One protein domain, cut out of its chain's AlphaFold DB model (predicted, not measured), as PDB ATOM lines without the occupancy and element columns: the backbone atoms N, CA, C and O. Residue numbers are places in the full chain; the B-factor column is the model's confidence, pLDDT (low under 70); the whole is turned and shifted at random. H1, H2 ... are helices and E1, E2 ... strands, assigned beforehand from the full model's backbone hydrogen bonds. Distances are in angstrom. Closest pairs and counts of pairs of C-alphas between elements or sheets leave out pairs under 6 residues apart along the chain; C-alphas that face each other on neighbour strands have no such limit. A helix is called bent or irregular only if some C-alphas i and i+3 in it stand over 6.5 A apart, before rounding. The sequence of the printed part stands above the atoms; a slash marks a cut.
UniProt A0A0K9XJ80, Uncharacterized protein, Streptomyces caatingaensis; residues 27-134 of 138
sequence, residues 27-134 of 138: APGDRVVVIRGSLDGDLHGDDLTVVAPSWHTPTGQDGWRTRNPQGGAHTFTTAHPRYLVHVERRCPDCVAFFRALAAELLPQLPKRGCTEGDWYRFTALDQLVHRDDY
ATOM      1  N   ALA A  27     -25.642  16.134  46.623       95.69
ATOM      2  CA  ALA A  27     -24.791  17.014  47.410       95.69
ATOM      3  C   ALA A  27     -25.052  18.493  47.078       95.69
ATOM      4  O   ALA A  27     -25.498  18.814  45.972       95.69
ATOM      5  N   PRO A  28     -24.754  19.428  48.001       97.12
ATOM      6  CA  PRO A  28     -24.748  20.852  47.689       97.12
ATOM      7  C   PRO A  28     -23.882  21.165  46.460       97.12
ATOM      8  O   PRO A  28     -22.758  20.682  46.336       97.12
ATOM      9  N   GLY A  29     -24.414  21.988  45.560       96.31
ATOM     10  CA  GLY A  29     -23.811  22.319  44.269       96.31
ATOM     11  C   GLY A  29     -24.225  21.394  43.120       96.31
ATOM     12  O   GLY A  29     -23.941  21.715  41.968       96.31
ATOM     13  N   ASP A  30     -24.914  20.280  43.385       97.12
ATOM     14  CA  ASP A  30     -25.443  19.424  42.324       97.12
ATOM     15  C   ASP A  30     -26.515  20.164  41.514       97.12
ATOM     16  O   ASP A  30     -27.461  20.727  42.075       97.12
ATOM     17  N   ARG A  31     -26.397  20.110  40.182       97.31
ATOM     18  CA  ARG A  31     -27.470  20.508  39.269       97.31
ATOM     19  C   ARG A  31     -28.411  19.347  39.015       97.31
ATOM     20  O   ARG A  31     -27.989  18.261  38.597       97.31
ATOM     21  N   VAL A  32     -29.684  19.600  39.277       97.50
ATOM     22  CA  VAL A  32     -30.754  18.614  39.205       97.50
ATOM     23  C   VAL A  32     -31.937  19.171  38.431       97.50
ATOM     24  O   VAL A  32     -32.149  20.377  38.400       97.50
ATOM     25  N   VAL A  33     -32.723  18.290  37.830       97.00
ATOM     26  CA  VAL A  33     -34.007  18.628  37.224       97.00
ATOM     27  C   VAL A  33     -35.132  17.938  37.987       97.00
ATOM     28  O   VAL A  33     -34.975  16.791  38.419       97.00
ATOM     29  N   VAL A  34     -36.260  18.629  38.145       96.88
ATOM     30  CA  VAL A  34     -37.539  17.997  38.489       96.88
ATOM     31  C   VAL A  34     -38.390  17.940  37.236       96.88
ATOM     32  O   VAL A  34     -38.755  18.979  36.699       96.88
ATOM     33  N   ILE A  35     -38.709  16.736  36.769       96.38
ATOM     34  CA  ILE A  35     -39.533  16.545  35.571       96.38
ATOM     35  C   ILE A  35     -40.971  16.978  35.866       96.38
ATOM     36  O   ILE A  35     -41.567  16.521  36.837       96.38
ATOM     37  N   ARG A  36     -41.519  17.864  35.034       93.31
ATOM     38  CA  ARG A  36     -42.840  18.489  35.208       93.31
ATOM     39  C   ARG A  36     -43.833  18.132  34.119       93.31
ATOM     40  O   ARG A  36     -45.032  18.171  34.364       93.31
ATOM     41  N   GLY A  37     -43.340  17.767  32.942       93.06
ATOM     42  CA  GLY A  37     -44.193  17.572  31.787       93.06
ATOM     43  C   GLY A  37     -43.419  17.144  30.554       93.06
ATOM     44  O   GLY A  37     -42.369  16.504  30.655       93.06
ATOM     45  N   SER A  38     -43.929  17.524  29.387       94.12
ATOM     46  CA  SER A  38     -43.269  17.304  28.102       94.12
ATOM     47  C   SER A  38     -43.248  18.549  27.231       94.12
ATOM     48  O   SER A  38     -44.198  19.332  27.232       94.12
ATOM     49  N   LEU A  39     -42.202  18.663  26.420       94.38
ATOM     50  CA  LEU A  39     -42.070  19.639  25.351       94.38
ATOM     51  C   LEU A  39     -41.688  18.906  24.066       94.38
ATOM     52  O   LEU A  39     -40.660  18.240  24.015       94.38
ATOM     53  N   ASP A  40     -42.531  19.014  23.040       92.25
ATOM     54  CA  ASP A  40     -42.281  18.468  21.699       92.25
ATOM     55  C   ASP A  40     -41.861  16.987  21.659       92.25
ATOM     56  O   ASP A  40     -41.066  16.558  20.824       92.25
ATOM     57  N   GLY A  41     -42.464  16.182  22.540       87.75
ATOM     58  CA  GLY A  41     -42.248  14.737  22.604       87.75
ATOM     59  C   GLY A  41     -41.099  14.299  23.514       87.75
ATOM     60  O   GLY A  41     -40.895  13.095  23.656       87.75
ATOM     61  N   ASP A  42     -40.415  15.239  24.168       93.69
ATOM     62  CA  ASP A  42     -39.400  14.973  25.187       93.69
ATOM     63  C   ASP A  42     -39.888  15.385  26.578       93.69
ATOM     64  O   ASP A  42     -40.725  16.275  26.724       93.69
ATOM     65  N   LEU A  43     -39.355  14.746  27.623       94.50
ATOM     66  CA  LEU A  43     -39.621  15.166  28.998       94.50
ATOM     67  C   LEU A  43     -38.975  16.525  29.281       94.50
ATOM     68  O   LEU A  43     -37.824  16.778  28.927       94.50
ATOM     69  N   HIS A  44     -39.714  17.370  29.987       93.56
ATOM     70  CA  HIS A  44     -39.323  18.718  30.372       93.56
ATOM     71  C   HIS A  44     -39.479  18.896  31.888       93.56
ATOM     72  O   HIS A  44     -40.300  18.231  32.526       93.56
ATOM     73  N   GLY A  45     -38.686  19.791  32.476       93.75
ATOM     74  CA  GLY A  45     -38.711  20.051  33.906       93.75
ATOM     75  C   GLY A  45     -37.975  21.315  34.337       93.75
ATOM     76  O   GLY A  45     -37.345  21.997  33.527       93.75
ATOM     77  N   ASP A  46     -38.039  21.574  35.641       94.44
ATOM     78  CA  ASP A  46     -37.399  22.707  36.309       94.44
ATOM     79  C   ASP A  46     -35.928  22.388  36.608       94.44
ATOM     80  O   ASP A  46     -35.642  21.434  37.335       94.44
ATOM     81  N   ASP A  47     -35.000  23.196  36.090       95.12
ATOM     82  CA  ASP A  47     -33.571  23.122  36.421       95.12
ATOM     83  C   ASP A  47     -33.294  23.823  37.751       95.12
ATOM     84  O   ASP A  47     -33.652  24.986  37.943       95.12
ATOM     85  N   LEU A  48     -32.658  23.117  38.679       97.19
ATOM     86  CA  LEU A  48     -32.439  23.558  40.044       97.19
ATOM     87  C   LEU A  48     -31.009  23.247  40.496       97.19
ATOM     88  O   LEU A  48     -30.359  22.306  40.045       97.19
ATOM     89  N   THR A  49     -30.530  24.013  41.471       97.81
ATOM     90  CA  THR A  49     -29.285  23.709  42.191       97.81
ATOM     91  C   THR A  49     -29.598  23.245  43.605       97.81
ATOM     92  O   THR A  49     -30.304  23.940  44.336       97.81
ATOM     93  N   VAL A  50     -29.054  22.105  44.020       97.56
ATOM     94  CA  VAL A  50     -29.101  21.653  45.414       97.56
ATOM     95  C   VAL A  50     -28.231  22.579  46.261       97.56
ATOM     96  O   VAL A  50     -27.062  22.788  45.945       97.56
ATOM     97  N   VAL A  51     -28.777  23.152  47.335       97.69
ATOM     98  CA  VAL A  51     -28.044  24.122  48.173       97.69
ATOM     99  C   VAL A  51     -27.781  23.633  49.592       97.69
ATOM    100  O   VAL A  51     -26.755  23.990  50.162       97.69
ATOM    101  N   ALA A  52     -28.667  22.821  50.168       97.25
ATOM    102  CA  ALA A  52     -28.499  22.300  51.524       97.25
ATOM    103  C   ALA A  52     -29.416  21.094  51.783       97.25
ATOM    104  O   ALA A  52     -30.506  21.039  51.202       97.25
ATOM    105  N   PRO A  53     -29.031  20.165  52.679       96.62
ATOM    106  CA  PRO A  53     -29.962  19.173  53.201       96.62
ATOM    107  C   PRO A  53     -31.108  19.871  53.945       96.62
ATOM    108  O   PRO A  53     -30.965  20.985  54.456       96.62
ATOM    109  N   SER A  54     -32.273  19.237  53.974       95.69
ATOM    110  CA  SER A  54     -33.487  19.787  54.573       95.69
ATOM    111  C   SER A  54     -34.404  18.668  55.070       95.69
ATOM    112  O   SER A  54     -34.094  17.488  54.933       95.69
ATOM    113  N   TRP A  55     -35.554  19.039  55.629       95.25
ATOM    114  CA  TRP A  55     -36.615  18.111  56.005       95.25
ATOM    115  C   TRP A  55     -37.819  18.315  55.091       95.25
ATOM    116  O   TRP A  55     -38.286  19.447  54.934       95.25
ATOM    117  N   HIS A  56     -38.316  17.241  54.481       95.06
ATOM    118  CA  HIS A  56     -39.500  17.281  53.632       95.06
ATOM    119  C   HIS A  56     -40.723  16.823  54.438       95.06
ATOM    120  O   HIS A  56     -41.045  15.637  54.518       95.06
ATOM    121  N   THR A  57     -41.405  17.788  55.058       92.75
ATOM    122  CA  THR A  57     -42.531  17.564  55.977       92.75
ATOM    123  C   THR A  57     -43.654  16.719  55.364       92.75
ATOM    124  O   THR A  57     -44.088  15.791  56.040       92.75
ATOM    125  N   PRO A  58     -44.093  16.939  54.105       91.56
ATOM    126  CA  PRO A  58     -45.178  16.170  53.499       91.56
ATOM    127  C   PRO A  58     -44.913  14.673  53.390       91.56
ATOM    128  O   PRO A  58     -45.863  13.909  53.361       91.56
ATOM    129  N   THR A  59     -43.653  14.237  53.322       90.94
ATOM    130  CA  THR A  59     -43.318  12.802  53.298       90.94
ATOM    131  C   THR A  59     -42.740  12.312  54.622       90.94
ATOM    132  O   THR A  59     -42.506  11.115  54.760       90.94
ATOM    133  N   GLY A  60     -42.481  13.205  55.585       91.44
ATOM    134  CA  GLY A  60     -41.797  12.872  56.836       91.44
ATOM    135  C   GLY A  60     -40.410  12.257  56.617       91.44
ATOM    136  O   GLY A  60     -40.010  11.371  57.369       91.44
ATOM    137  N   GLN A  61     -39.717  12.667  55.553       92.06
ATOM    138  CA  GLN A  61     -38.427  12.114  55.133       92.06
ATOM    139  C   GLN A  61     -37.430  13.236  54.837       92.06
ATOM    140  O   GLN A  61     -37.805  14.401  54.669       92.06
ATOM    141  N   ASP A  62     -36.151  12.876  54.749       93.88
ATOM    142  CA  ASP A  62     -35.102  13.829  54.412       93.88
ATOM    143  C   ASP A  62     -35.348  14.451  53.032       93.88
ATOM    144  O   ASP A  62     -35.679  13.777  52.056       93.88
ATOM    145  N   GLY A  63     -35.165  15.765  52.955       94.75
ATOM    146  CA  GLY A  63     -35.366  16.578  51.763       94.75
ATOM    147  C   GLY A  63     -34.097  17.303  51.342       94.75
ATOM    148  O   GLY A  63     -33.101  17.341  52.060       94.75
ATOM    149  N   TRP A  64     -34.154  17.955  50.192       97.69
ATOM    150  CA  TRP A  64     -33.113  18.860  49.724       97.69
ATOM    151  C   TRP A  64     -33.703  20.237  49.476       97.69
ATOM    152  O   TRP A  64     -34.718  20.378  48.794       97.69
ATOM    153  N   ARG A  65     -33.053  21.265  50.024       97.75
ATOM    154  CA  ARG A  65     -33.312  22.643  49.628       97.75
ATOM    155  C   ARG A  65     -32.687  22.852  48.256       97.75
ATOM    156  O   ARG A  65     -31.494  22.605  48.063       97.75
ATOM    157  N   THR A  66     -33.489  23.334  47.325       97.75
ATOM    158  CA  THR A  66     -33.116  23.617  45.948       97.75
ATOM    159  C   THR A  66     -33.331  25.086  45.627       97.75
ATOM    160  O   THR A  66     -34.241  25.726  46.155       97.75
ATOM    161  N   ARG A  67     -32.484  25.634  44.760       97.75
ATOM    162  CA  ARG A  67     -32.582  26.998  44.249       97.75
ATOM    163  C   ARG A  67     -32.929  26.966  42.768       97.75
ATOM    164  O   ARG A  67     -32.207  26.344  41.993       97.75
ATOM    165  N   ASN A  68     -33.975  27.692  42.397       96.00
ATOM    166  CA  ASN A  68     -34.291  28.002  41.010       96.00
ATOM    167  C   ASN A  68     -33.361  29.144  40.529       96.00
ATOM    168  O   ASN A  68     -33.380  30.228  41.128       96.00
ATOM    169  N   PRO A  69     -32.515  28.935  39.498       93.62
ATOM    170  CA  PRO A  69     -31.593  29.960  39.014       93.62
ATOM    171  C   PRO A  69     -32.297  31.122  38.295       93.62
ATOM    172  O   PRO A  69     -31.761  32.229  38.293       93.62
ATOM    173  N   GLN A  70     -33.490  30.906  37.737       92.31
ATOM    174  CA  GLN A  70     -34.338  31.942  37.140       92.31
ATOM    175  C   GLN A  70     -35.084  32.773  38.203       92.31
ATOM    176  O   GLN A  70     -35.550  33.874  37.909       92.31
ATOM    177  N   GLY A  71     -35.166  32.285  39.444       89.75
ATOM    178  CA  GLY A  71     -35.835  32.962  40.554       89.75
ATOM    179  C   GLY A  71     -37.364  32.897  40.461       89.75
ATOM    180  O   GLY A  71     -37.933  31.874  40.096       89.75
ATOM    181  N   GLY A  72     -38.036  33.990  40.836       88.50
ATOM    182  CA  GLY A  72     -39.499  34.100  40.825       88.50
ATOM    183  C   GLY A  72     -40.154  33.785  42.172       88.50
ATOM    184  O   GLY A  72     -39.510  33.863  43.222       88.50
ATOM    185  N   ALA A  73     -41.447  33.441  42.136       87.12
ATOM    186  CA  ALA A  73     -42.274  33.236  43.331       87.12
ATOM    187  C   ALA A  73     -41.717  32.151  44.269       87.12
ATOM    188  O   ALA A  73     -41.787  32.296  45.484       87.12
ATOM    189  N   HIS A  74     -41.095  31.118  43.699       89.25
ATOM    190  CA  HIS A  74     -40.503  29.999  44.427       89.25
ATOM    191  C   HIS A  74     -39.004  29.905  44.121       89.25
ATOM    192  O   HIS A  74     -38.529  28.976  43.472       89.25
ATOM    193  N   THR A  75     -38.241  30.909  44.562       94.31
ATOM    194  CA  THR A  75     -36.783  30.948  44.329       94.31
ATOM    195  C   THR A  75     -36.051  29.837  45.087       94.31
ATOM    196  O   THR A  75     -35.074  29.280  44.586       94.31
ATOM    197  N   PHE A  76     -36.526  29.500  46.287       96.69
ATOM    198  CA  PHE A  76     -35.990  28.410  47.087       96.69
ATOM    199  C   PHE A  76     -37.110  27.470  47.496       96.69
ATOM    200  O   PHE A  76     -38.071  27.887  48.137       96.69
ATOM    201  N   THR A  77     -36.946  26.197  47.175       96.88
ATOM    202  CA  THR A  77     -37.947  25.160  47.411       96.88
ATOM    203  C   THR A  77     -37.317  23.996  48.148       96.88
ATOM    204  O   THR A  77     -36.100  23.825  48.123       96.88
ATOM    205  N   THR A  78     -38.121  23.210  48.851       97.56
ATOM    206  CA  THR A  78     -37.665  21.946  49.436       97.56
ATOM    207  C   THR A  78     -38.302  20.801  48.669       97.56
ATOM    208  O   THR A  78     -39.521  20.746  48.555       97.56
ATOM    209  N   ALA A  79     -37.494  19.886  48.148       96.50
ATOM    210  CA  ALA A  79     -37.957  18.742  47.374       96.50
ATOM    211  C   ALA A  79     -37.459  17.436  47.994       96.50
ATOM    212  O   ALA A  79     -36.357  17.365  48.541       96.50
ATOM    213  N   HIS A  80     -38.261  16.382  47.889       96.50
ATOM    214  CA  HIS A  80     -37.828  15.040  48.258       96.50
ATOM    215  C   HIS A  80     -36.781  14.507  47.252       96.50
ATOM    216  O   HIS A  80     -36.958  14.719  46.048       96.50
ATOM    217  N   PRO A  81     -35.743  13.752  47.677       94.88
ATOM    218  CA  PRO A  81     -34.708  13.210  46.788       94.88
ATOM    219  C   PRO A  81     -35.257  12.455  45.573       94.88
ATOM    220  O   PRO A  81     -34.688  12.507  44.486       94.88
ATOM    221  N   ARG A  82     -36.395  11.775  45.733       95.38
ATOM    222  CA  ARG A  82     -37.004  10.984  44.654       95.38
ATOM    223  C   ARG A  82     -37.474  11.813  43.450       95.38
ATOM    224  O   ARG A  82     -37.622  11.249  42.372       95.38
ATOM    225  N   TYR A  83     -37.665  13.123  43.611       95.31
ATOM    226  CA  TYR A  83     -38.086  14.033  42.534       95.31
ATOM    227  C   TYR A  83     -36.920  14.527  41.683       95.31
ATOM    228  O   TYR A  83     -37.127  15.043  40.590       95.31
ATOM    229  N   LEU A  84     -35.695  14.395  42.194       97.00
ATOM    230  CA  LEU A  84     -34.515  15.049  41.646       97.00
ATOM    231  C   LEU A  84     -33.764  14.119  40.690       97.00
ATOM    232  O   LEU A  84     -33.586  12.929  40.964       97.00
ATOM    233  N   VAL A  85     -33.282  14.653  39.575       97.19
ATOM    234  CA  VAL A  85     -32.484  13.905  38.590       97.19
ATOM    235  C   VAL A  85     -31.230  14.700  38.259       97.19
ATOM    236  O   VAL A  85     -31.344  15.856  37.878       97.19
ATOM    237  N   HIS A  86     -30.033  14.118  38.386       97.19
ATOM    238  CA  HIS A  86     -28.792  14.807  37.999       97.19
ATOM    239  C   HIS A  86     -28.774  15.162  36.507       97.19
ATOM    240  O   HIS A  86     -29.097  14.319  35.672       97.19
ATOM    241  N   VAL A  87     -28.314  16.373  36.181       91.25
ATOM    242  CA  VAL A  87     -28.203  16.853  34.787       91.25
ATOM    243  C   VAL A  87     -26.775  16.726  34.245       91.25
ATOM    244  O   VAL A  87     -26.564  16.287  33.119       91.25
ATOM    245  N   GLU A  88     -25.766  17.068  35.048       85.75
ATOM    246  CA  GLU A  88     -24.370  17.193  34.582       85.75
ATOM    247  C   GLU A  88     -23.481  16.000  34.960       85.75
ATOM    248  O   GLU A  88     -22.273  16.001  34.719       85.75
ATOM    249  N   ARG A  89     -24.060  14.966  35.578       83.56
ATOM    250  CA  ARG A  89     -23.321  13.810  36.092       83.56
ATOM    251  C   ARG A  89     -23.838  12.528  35.480       83.56
ATOM    252  O   ARG A  89     -25.042  12.315  35.356       83.56
ATOM    253  N   ARG A  90     -22.914  11.622  35.164       89.12
ATOM    254  CA  ARG A  90     -23.251  10.274  34.712       89.12
ATOM    255  C   ARG A  90     -23.683   9.432  35.916       89.12
ATOM    256  O   ARG A  90     -22.887   8.685  36.471       89.12
ATOM    257  N   CYS A  91     -24.934   9.601  36.335       95.44
ATOM    258  CA  CYS A  91     -25.531   8.891  37.462       95.44
ATOM    259  C   CYS A  91     -26.416   7.732  36.956       95.44
ATOM    260  O   CYS A  91     -27.463   7.998  36.360       95.44
ATOM    261  N   PRO A  92     -26.024   6.457  37.160       94.31
ATOM    262  CA  PRO A  92     -26.784   5.306  36.671       94.31
ATOM    263  C   PRO A  92     -28.230   5.270  37.175       94.31
ATOM    264  O   PRO A  92     -29.134   5.032  36.378       94.31
ATOM    265  N   ASP A  93     -28.455   5.575  38.455       94.44
ATOM    266  CA  ASP A  93     -29.792   5.544  39.060       94.44
ATOM    267  C   ASP A  93     -30.702   6.624  38.466       94.44
ATOM    268  O   ASP A  93     -31.854   6.356  38.128       94.44
ATOM    269  N   CYS A  94     -30.179   7.842  38.282       96.50
ATOM    270  CA  CYS A  94     -30.907   8.939  37.646       96.50
ATOM    271  C   CYS A  94     -31.221   8.634  36.175       96.50
ATOM    272  O   CYS A  94     -32.332   8.899  35.724       96.50
ATOM    273  N   VAL A  95     -30.285   8.026  35.437       95.44
ATOM    274  CA  VAL A  95     -30.506   7.613  34.041       95.44
ATOM    275  C   VAL A  95     -31.551   6.499  33.948       95.44
ATOM    276  O   VAL A  95     -32.414   6.546  33.073       95.44
ATOM    277  N   ALA A  96     -31.492   5.500  34.832       95.31
ATOM    278  CA  ALA A  96     -32.469   4.416  34.875       95.31
ATOM    279  C   ALA A  96     -33.872   4.944  35.205       95.31
ATOM    280  O   ALA A  96     -34.830   4.609  34.509       95.31
ATOM    281  N   PHE A  97     -33.974   5.827  36.203       96.25
ATOM    282  CA  PHE A  97     -35.222   6.494  36.558       96.25
ATOM    283  C   PHE A  97     -35.778   7.329  35.401       96.25
ATOM    284  O   PHE A  97     -36.925   7.127  35.020       96.25
ATOM    285  N   PHE A  98     -34.970   8.203  34.792       95.56
ATOM    286  CA  PHE A  98     -35.416   9.044  33.679       95.56
ATOM    287  C   PHE A  98     -35.930   8.209  32.499       95.56
ATOM    288  O   PHE A  98     -36.957   8.531  31.910       95.56
ATOM    289  N   ARG A  99     -35.261   7.093  32.180       95.56
ATOM    290  CA  ARG A  99     -35.713   6.165  31.131       95.56
ATOM    291  C   ARG A  99     -37.038   5.492  31.475       95.56
ATOM    292  O   ARG A  99     -37.892   5.397  30.599       95.56
ATOM    293  N   ALA A 100     -37.204   5.025  32.712       96.94
ATOM    294  CA  ALA A 100     -38.454   4.419  33.165       96.94
ATOM    295  C   ALA A 100     -39.606   5.433  33.121       96.94
ATOM    296  O   ALA A 100     -40.666   5.140  32.579       96.94
ATOM    297  N   LEU A 101     -39.353   6.649  33.609       96.25
ATOM    298  CA  LEU A 101     -40.304   7.752  33.600       96.25
ATOM    299  C   LEU A 101     -40.711   8.136  32.167       96.25
ATOM    300  O   LEU A 101     -41.895   8.247  31.871       96.25
ATOM    301  N   ALA A 102     -39.749   8.264  31.250       95.31
ATOM    302  CA  ALA A 102     -40.022   8.565  29.844       95.31
ATOM    303  C   ALA A 102     -40.837   7.458  29.160       95.31
ATOM    304  O   ALA A 102     -41.781   7.752  28.428       95.31
ATOM    305  N   ALA A 103     -40.498   6.191  29.414       95.88
ATOM    306  CA  ALA A 103     -41.219   5.049  28.859       95.88
ATOM    307  C   ALA A 103     -42.675   4.978  29.347       95.88
ATOM    308  O   ALA A 103     -43.540   4.531  28.598       95.88
ATOM    309  N   GLU A 104     -42.946   5.425  30.575       94.25
ATOM    310  CA  GLU A 104     -44.297   5.473  31.130       94.25
ATOM    311  C   GLU A 104     -45.091   6.687  30.635       94.25
ATOM    312  O   GLU A 104     -46.242   6.545  30.217       94.25
ATOM    313  N   LEU A 105     -44.493   7.881  30.671       93.69
ATOM    314  CA  LEU A 105     -45.219   9.138  30.485       93.69
ATOM    315  C   LEU A 105     -45.346   9.565  29.024       93.69
ATOM    316  O   LEU A 105     -46.419  10.008  28.620       93.69
ATOM    317  N   LEU A 106     -44.298   9.421  28.205       93.06
ATOM    318  CA  LEU A 106     -44.328   9.908  26.819       93.06
ATOM    319  C   LEU A 106     -45.435   9.270  25.958       93.06
ATOM    320  O   LEU A 106     -46.021   9.990  25.153       93.06
ATOM    321  N   PRO A 107     -45.801   7.979  26.113       92.56
ATOM    322  CA  PRO A 107     -46.947   7.411  25.397       92.56
ATOM    323  C   PRO A 107     -48.303   8.036  25.763       92.56
ATOM    324  O   PRO A 107     -49.245   7.925  24.980       92.56
ATOM    325  N   GLN A 108     -48.411   8.658  26.942       90.31
ATOM    326  CA  GLN A 108     -49.632   9.298  27.448       90.31
ATOM    327  C   GLN A 108     -49.709  10.787  27.073       90.31
ATOM    328  O   GLN A 108     -50.780  11.385  27.156       90.31
ATOM    329  N   LEU A 109     -48.583  11.389  26.677       88.56
ATOM    330  CA  LEU A 109     -48.454  12.822  26.429       88.56
ATOM    331  C   LEU A 109     -48.520  13.155  24.926       88.56
ATOM    332  O   LEU A 109     -48.142  12.339  24.076       88.56
ATOM    333  N   PRO A 110     -48.986  14.361  24.554       87.88
ATOM    334  CA  PRO A 110     -48.943  14.820  23.172       87.88
ATOM    335  C   PRO A 110     -47.510  14.837  22.619       87.88
ATOM    336  O   PRO A 110     -46.580  15.314  23.258       87.88
ATOM    337  N   LYS A 111     -47.333  14.392  21.369       87.69
ATOM    338  CA  LYS A 111     -46.020  14.402  20.690       87.69
ATOM    339  C   LYS A 111     -45.509  15.801  20.320       87.69
ATOM    340  O   LYS A 111     -44.389  15.923  19.843       87.69
ATOM    341  N   ARG A 112     -46.354  16.829  20.408       90.06
ATOM    342  CA  ARG A 112     -46.042  18.214  20.031       90.06
ATOM    343  C   ARG A 112     -46.691  19.174  21.009       90.06
ATOM    344  O   ARG A 112     -47.799  18.907  21.474       90.06
ATOM    345  N   GLY A 113     -46.039  20.310  21.222       89.38
ATOM    346  CA  GLY A 113     -46.470  21.327  22.169       89.38
ATOM    347  C   GLY A 113     -45.912  21.100  23.571       89.38
ATOM    348  O   GLY A 113     -45.142  20.172  23.817       89.38
ATOM    349  N   CYS A 114     -46.304  21.989  24.480       88.56
ATOM    350  CA  CYS A 114     -45.942  21.931  25.889       88.56
ATOM    351  C   CYS A 114     -47.124  21.381  26.690       88.56
ATOM    352  O   CYS A 114     -48.261  21.818  26.501       88.56
ATOM    353  N   THR A 115     -46.876  20.405  27.557       89.88
ATOM    354  CA  THR A 115     -47.883  19.841  28.460       89.88
ATOM    355  C   THR A 115     -47.303  19.761  29.856       89.88
ATOM    356  O   THR A 115     -46.266  19.134  30.044       89.88
ATOM    357  N   GLU A 116     -47.997  20.357  30.818       89.00
ATOM    358  CA  GLU A 116     -47.732  20.171  32.242       89.00
ATOM    359  C   GLU A 116     -48.412  18.889  32.728       89.00
ATOM    360  O   GLU A 116     -49.556  18.598  32.373       89.00
ATOM    361  N   GLY A 117     -47.701  18.101  33.529       85.69
ATOM    362  CA  GLY A 117     -48.176  16.816  34.030       85.69
ATOM    363  C   GLY A 117     -49.102  16.909  35.245       85.69
ATOM    364  O   GLY A 117     -49.700  15.907  35.630       85.69
ATOM    365  N   ASP A 118     -49.203  18.082  35.882       88.56
ATOM    366  CA  ASP A 118     -49.923  18.303  37.150       88.56
ATOM    367  C   ASP A 118     -49.531  17.313  38.277       88.56
ATOM    368  O   ASP A 118     -50.277  17.085  39.234       88.56
ATOM    369  N   TRP A 119     -48.336  16.713  38.198       92.75
ATOM    370  CA  TRP A 119     -47.864  15.708  39.162       92.75
ATOM    371  C   TRP A 119     -47.427  16.300  40.493       92.75
ATOM    372  O   TRP A 119     -47.325  15.571  41.478       92.75
ATOM    373  N   TYR A 120     -47.170  17.606  40.532       94.38
ATOM    374  CA  TYR A 120     -46.609  18.262  41.698       94.38
ATOM    375  C   TYR A 120     -47.312  19.567  42.033       94.38
ATOM    376  O   TYR A 120     -47.731  20.313  41.149       94.38
ATOM    377  N   ARG A 121     -47.325  19.898  43.323       93.75
ATOM    378  CA  ARG A 121     -47.760  21.199  43.836       93.75
ATOM    379  C   ARG A 121     -46.789  21.705  44.888       93.75
ATOM    380  O   ARG A 121     -46.114  20.917  45.550       93.75
ATOM    381  N   PHE A 122     -46.783  23.014  45.087       94.50
ATOM    382  CA  PHE A 122     -46.122  23.611  46.236       94.50
ATOM    383  C   PHE A 122     -47.073  23.691  47.429       94.50
ATOM    384  O   PHE A 122     -48.265  23.965  47.287       94.50
ATOM    385  N   THR A 123     -46.535  23.441  48.617       93.94
ATOM    386  CA  THR A 123     -47.180  23.807  49.884       93.94
ATOM    387  C   THR A 123     -46.974  25.295  50.184       93.94
ATOM    388  O   THR A 123     -46.154  25.958  49.554       93.94
ATOM    389  N   ALA A 124     -47.646  25.802  51.220       92.31
ATOM    390  CA  ALA A 124     -47.411  27.153  51.738       92.31
ATOM    391  C   ALA A 124     -45.986  27.376  52.295       92.31
ATOM    392  O   ALA A 124     -45.601  28.513  52.537       92.31
ATOM    393  N   LEU A 125     -45.212  26.304  52.511       92.88
ATOM    394  CA  LEU A 125     -43.829  26.347  53.002       92.88
ATOM    395  C   LEU A 125     -42.798  26.138  51.876       92.88
ATOM    396  O   LEU A 125     -41.666  25.735  52.145       92.88
ATOM    397  N   ASP A 126     -43.193  26.332  50.614       95.81
ATOM    398  CA  ASP A 126     -42.358  26.096  49.426       95.81
ATOM    399  C   ASP A 126     -41.811  24.663  49.321       95.81
ATOM    400  O   ASP A 126     -40.750  24.415  48.742       95.81
ATOM    401  N   GLN A 127     -42.528  23.689  49.886       96.19
ATOM    402  CA  GLN A 127     -42.195  22.273  49.716       96.19
ATOM    403  C   GLN A 127     -42.895  21.722  48.478       96.19
ATOM    404  O   GLN A 127     -44.114  21.863  48.361       96.19
ATOM    405  N   LEU A 128     -42.129  21.130  47.565       96.19
ATOM    406  CA  LEU A 128     -42.618  20.513  46.340       96.19
ATOM    407  C   LEU A 128     -43.080  19.090  46.635       96.19
ATOM    408  O   LEU A 128     -42.278  18.239  47.005       96.19
ATOM    409  N   VAL A 129     -44.360  18.821  46.423       95.69
ATOM    410  CA  VAL A 129     -44.998  17.559  46.803       95.69
ATOM    411  C   VAL A 129     -45.522  16.877  45.562       95.69
ATOM    412  O   VAL A 129     -46.109  17.549  44.718       95.69
ATOM    413  N   HIS A 130     -45.340  15.562  45.463       95.00
ATOM    414  CA  HIS A 130     -45.967  14.762  44.417       95.00
ATOM    415  C   HIS A 130     -47.430  14.461  44.772       95.00
ATOM    416  O   HIS A 130     -47.766  14.316  45.948       95.00
ATOM    417  N   ARG A 131     -48.302  14.329  43.769       92.69
ATOM    418  CA  ARG A 131     -49.751  14.114  43.940       92.69
ATOM    419  C   ARG A 131     -50.130  12.954  44.845       92.69
ATOM    420  O   ARG A 131     -51.084  13.065  45.612       92.69
ATOM    421  N   ASP A 132     -49.332  11.900  44.817       90.81
ATOM    422  CA  ASP A 132     -49.547  10.711  45.641       90.81
ATOM    423  C   ASP A 132     -49.237  10.931  47.134       90.81
ATOM    424  O   ASP A 132     -49.681  10.141  47.960       90.81
ATOM    425  N   ASP A 133     -48.566  12.027  47.515       88.25
ATOM    426  CA  ASP A 133     -48.308  12.359  48.927       88.25
ATOM    427  C   ASP A 133     -49.222  13.458  49.470       88.25
ATOM    428  O   ASP A 133     -49.047  13.922  50.598       88.25
ATOM    429  N   TYR A 134     -50.191  13.934  48.688       81.50
ATOM    430  CA  TYR A 134     -51.011  15.084  49.078       81.50
ATOM    431  C   TYR A 134     -51.795  14.876  50.380       81.50
ATOM    432  O   TYR A 134     -52.149  15.872  51.010       81.50
TER     433      TYR A 134
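AT A GLANCE: This is residues 27 to 134 of the 138 residues of an uncharacterized protein of Streptomyces caatingaensis (UniProt A0A0K9XJ80). Picture one seven-stranded sheet curled like part of a barrel and folded back on itself, E5, E1 and E2 facing E4, E7 and E6 with E3 as the hinge, and one helix, H1, packed slantwise over E1 and E2. The printed part has 108 residues with one named helix and seven named strands, in the order E1 E2 E3 E4 H1 E5 E6 E7. The sheet, E5 E1 E2 E3 E4 E7 E6, is mixed, as is the class, helices and strands. The whole is compact, with a radius of gyration of the C-alphas of 13.6 A and spans of 36 by 31 by 27 A.

IN THESE COORDINATES: Find C-alpha 31 at (-27.470, 20.508, 39.269); from there E1, residues 31 to 39, runs 20.2 A and bends by 81 degrees at residue 36. E2, residues 42 to 56, spans 28.5 A and bends by 113 degrees at residue 53. E3, residues 61 to 67, spans 19.3 A; E4 is residues 76 to 79. H1, residues 92 to 108, spans 25.0 A and is only just irregular: C-alphas 104 and 107 are 6.6 A apart. E5 is residues 114 to 116, E6 120 to 122, and E7 127 to 130, ending at C-alpha 130, (-45.967, 14.762, 44.417).

HOW THE PARTS SIT: E1 to E4 form a meander, each strand the antiparallel neighbour of the one before; within hydrogen-bond range are N 34 and O 46, 3.0 A, N 51 and O 65, 2.9 A, and N 66 and O 77, 2.8 A. E7 is parallel to E4, N 128 to O 78 2.8 A, and forms a hairpin with E6, N 129 to O 121 2.9 A. Edge strand E5 is antiparallel to E1, N 115 to O 38 2.9 A. H1 is on the sheet at a height of 9.3 A, over E2 and only just over E1, with 3 C-alphas; its closest C-alphas to E2 are Ala 102 and Leu 43, 6.7 A. In H1, 11 of 13 O i to N i+4 pairs are within range.

THE WHOLE: The farthest C-alphas, Gly 60 and Arg 112, are 37.4 A apart. The printed part has no cut. The link from E4 to H1, residues 80 to 91, is long; its residues 85 to 86 pair antiparallel with 32 to 33 of E1. The mean pLDDT of the printed part is 93.7, and no printed residue is under 70.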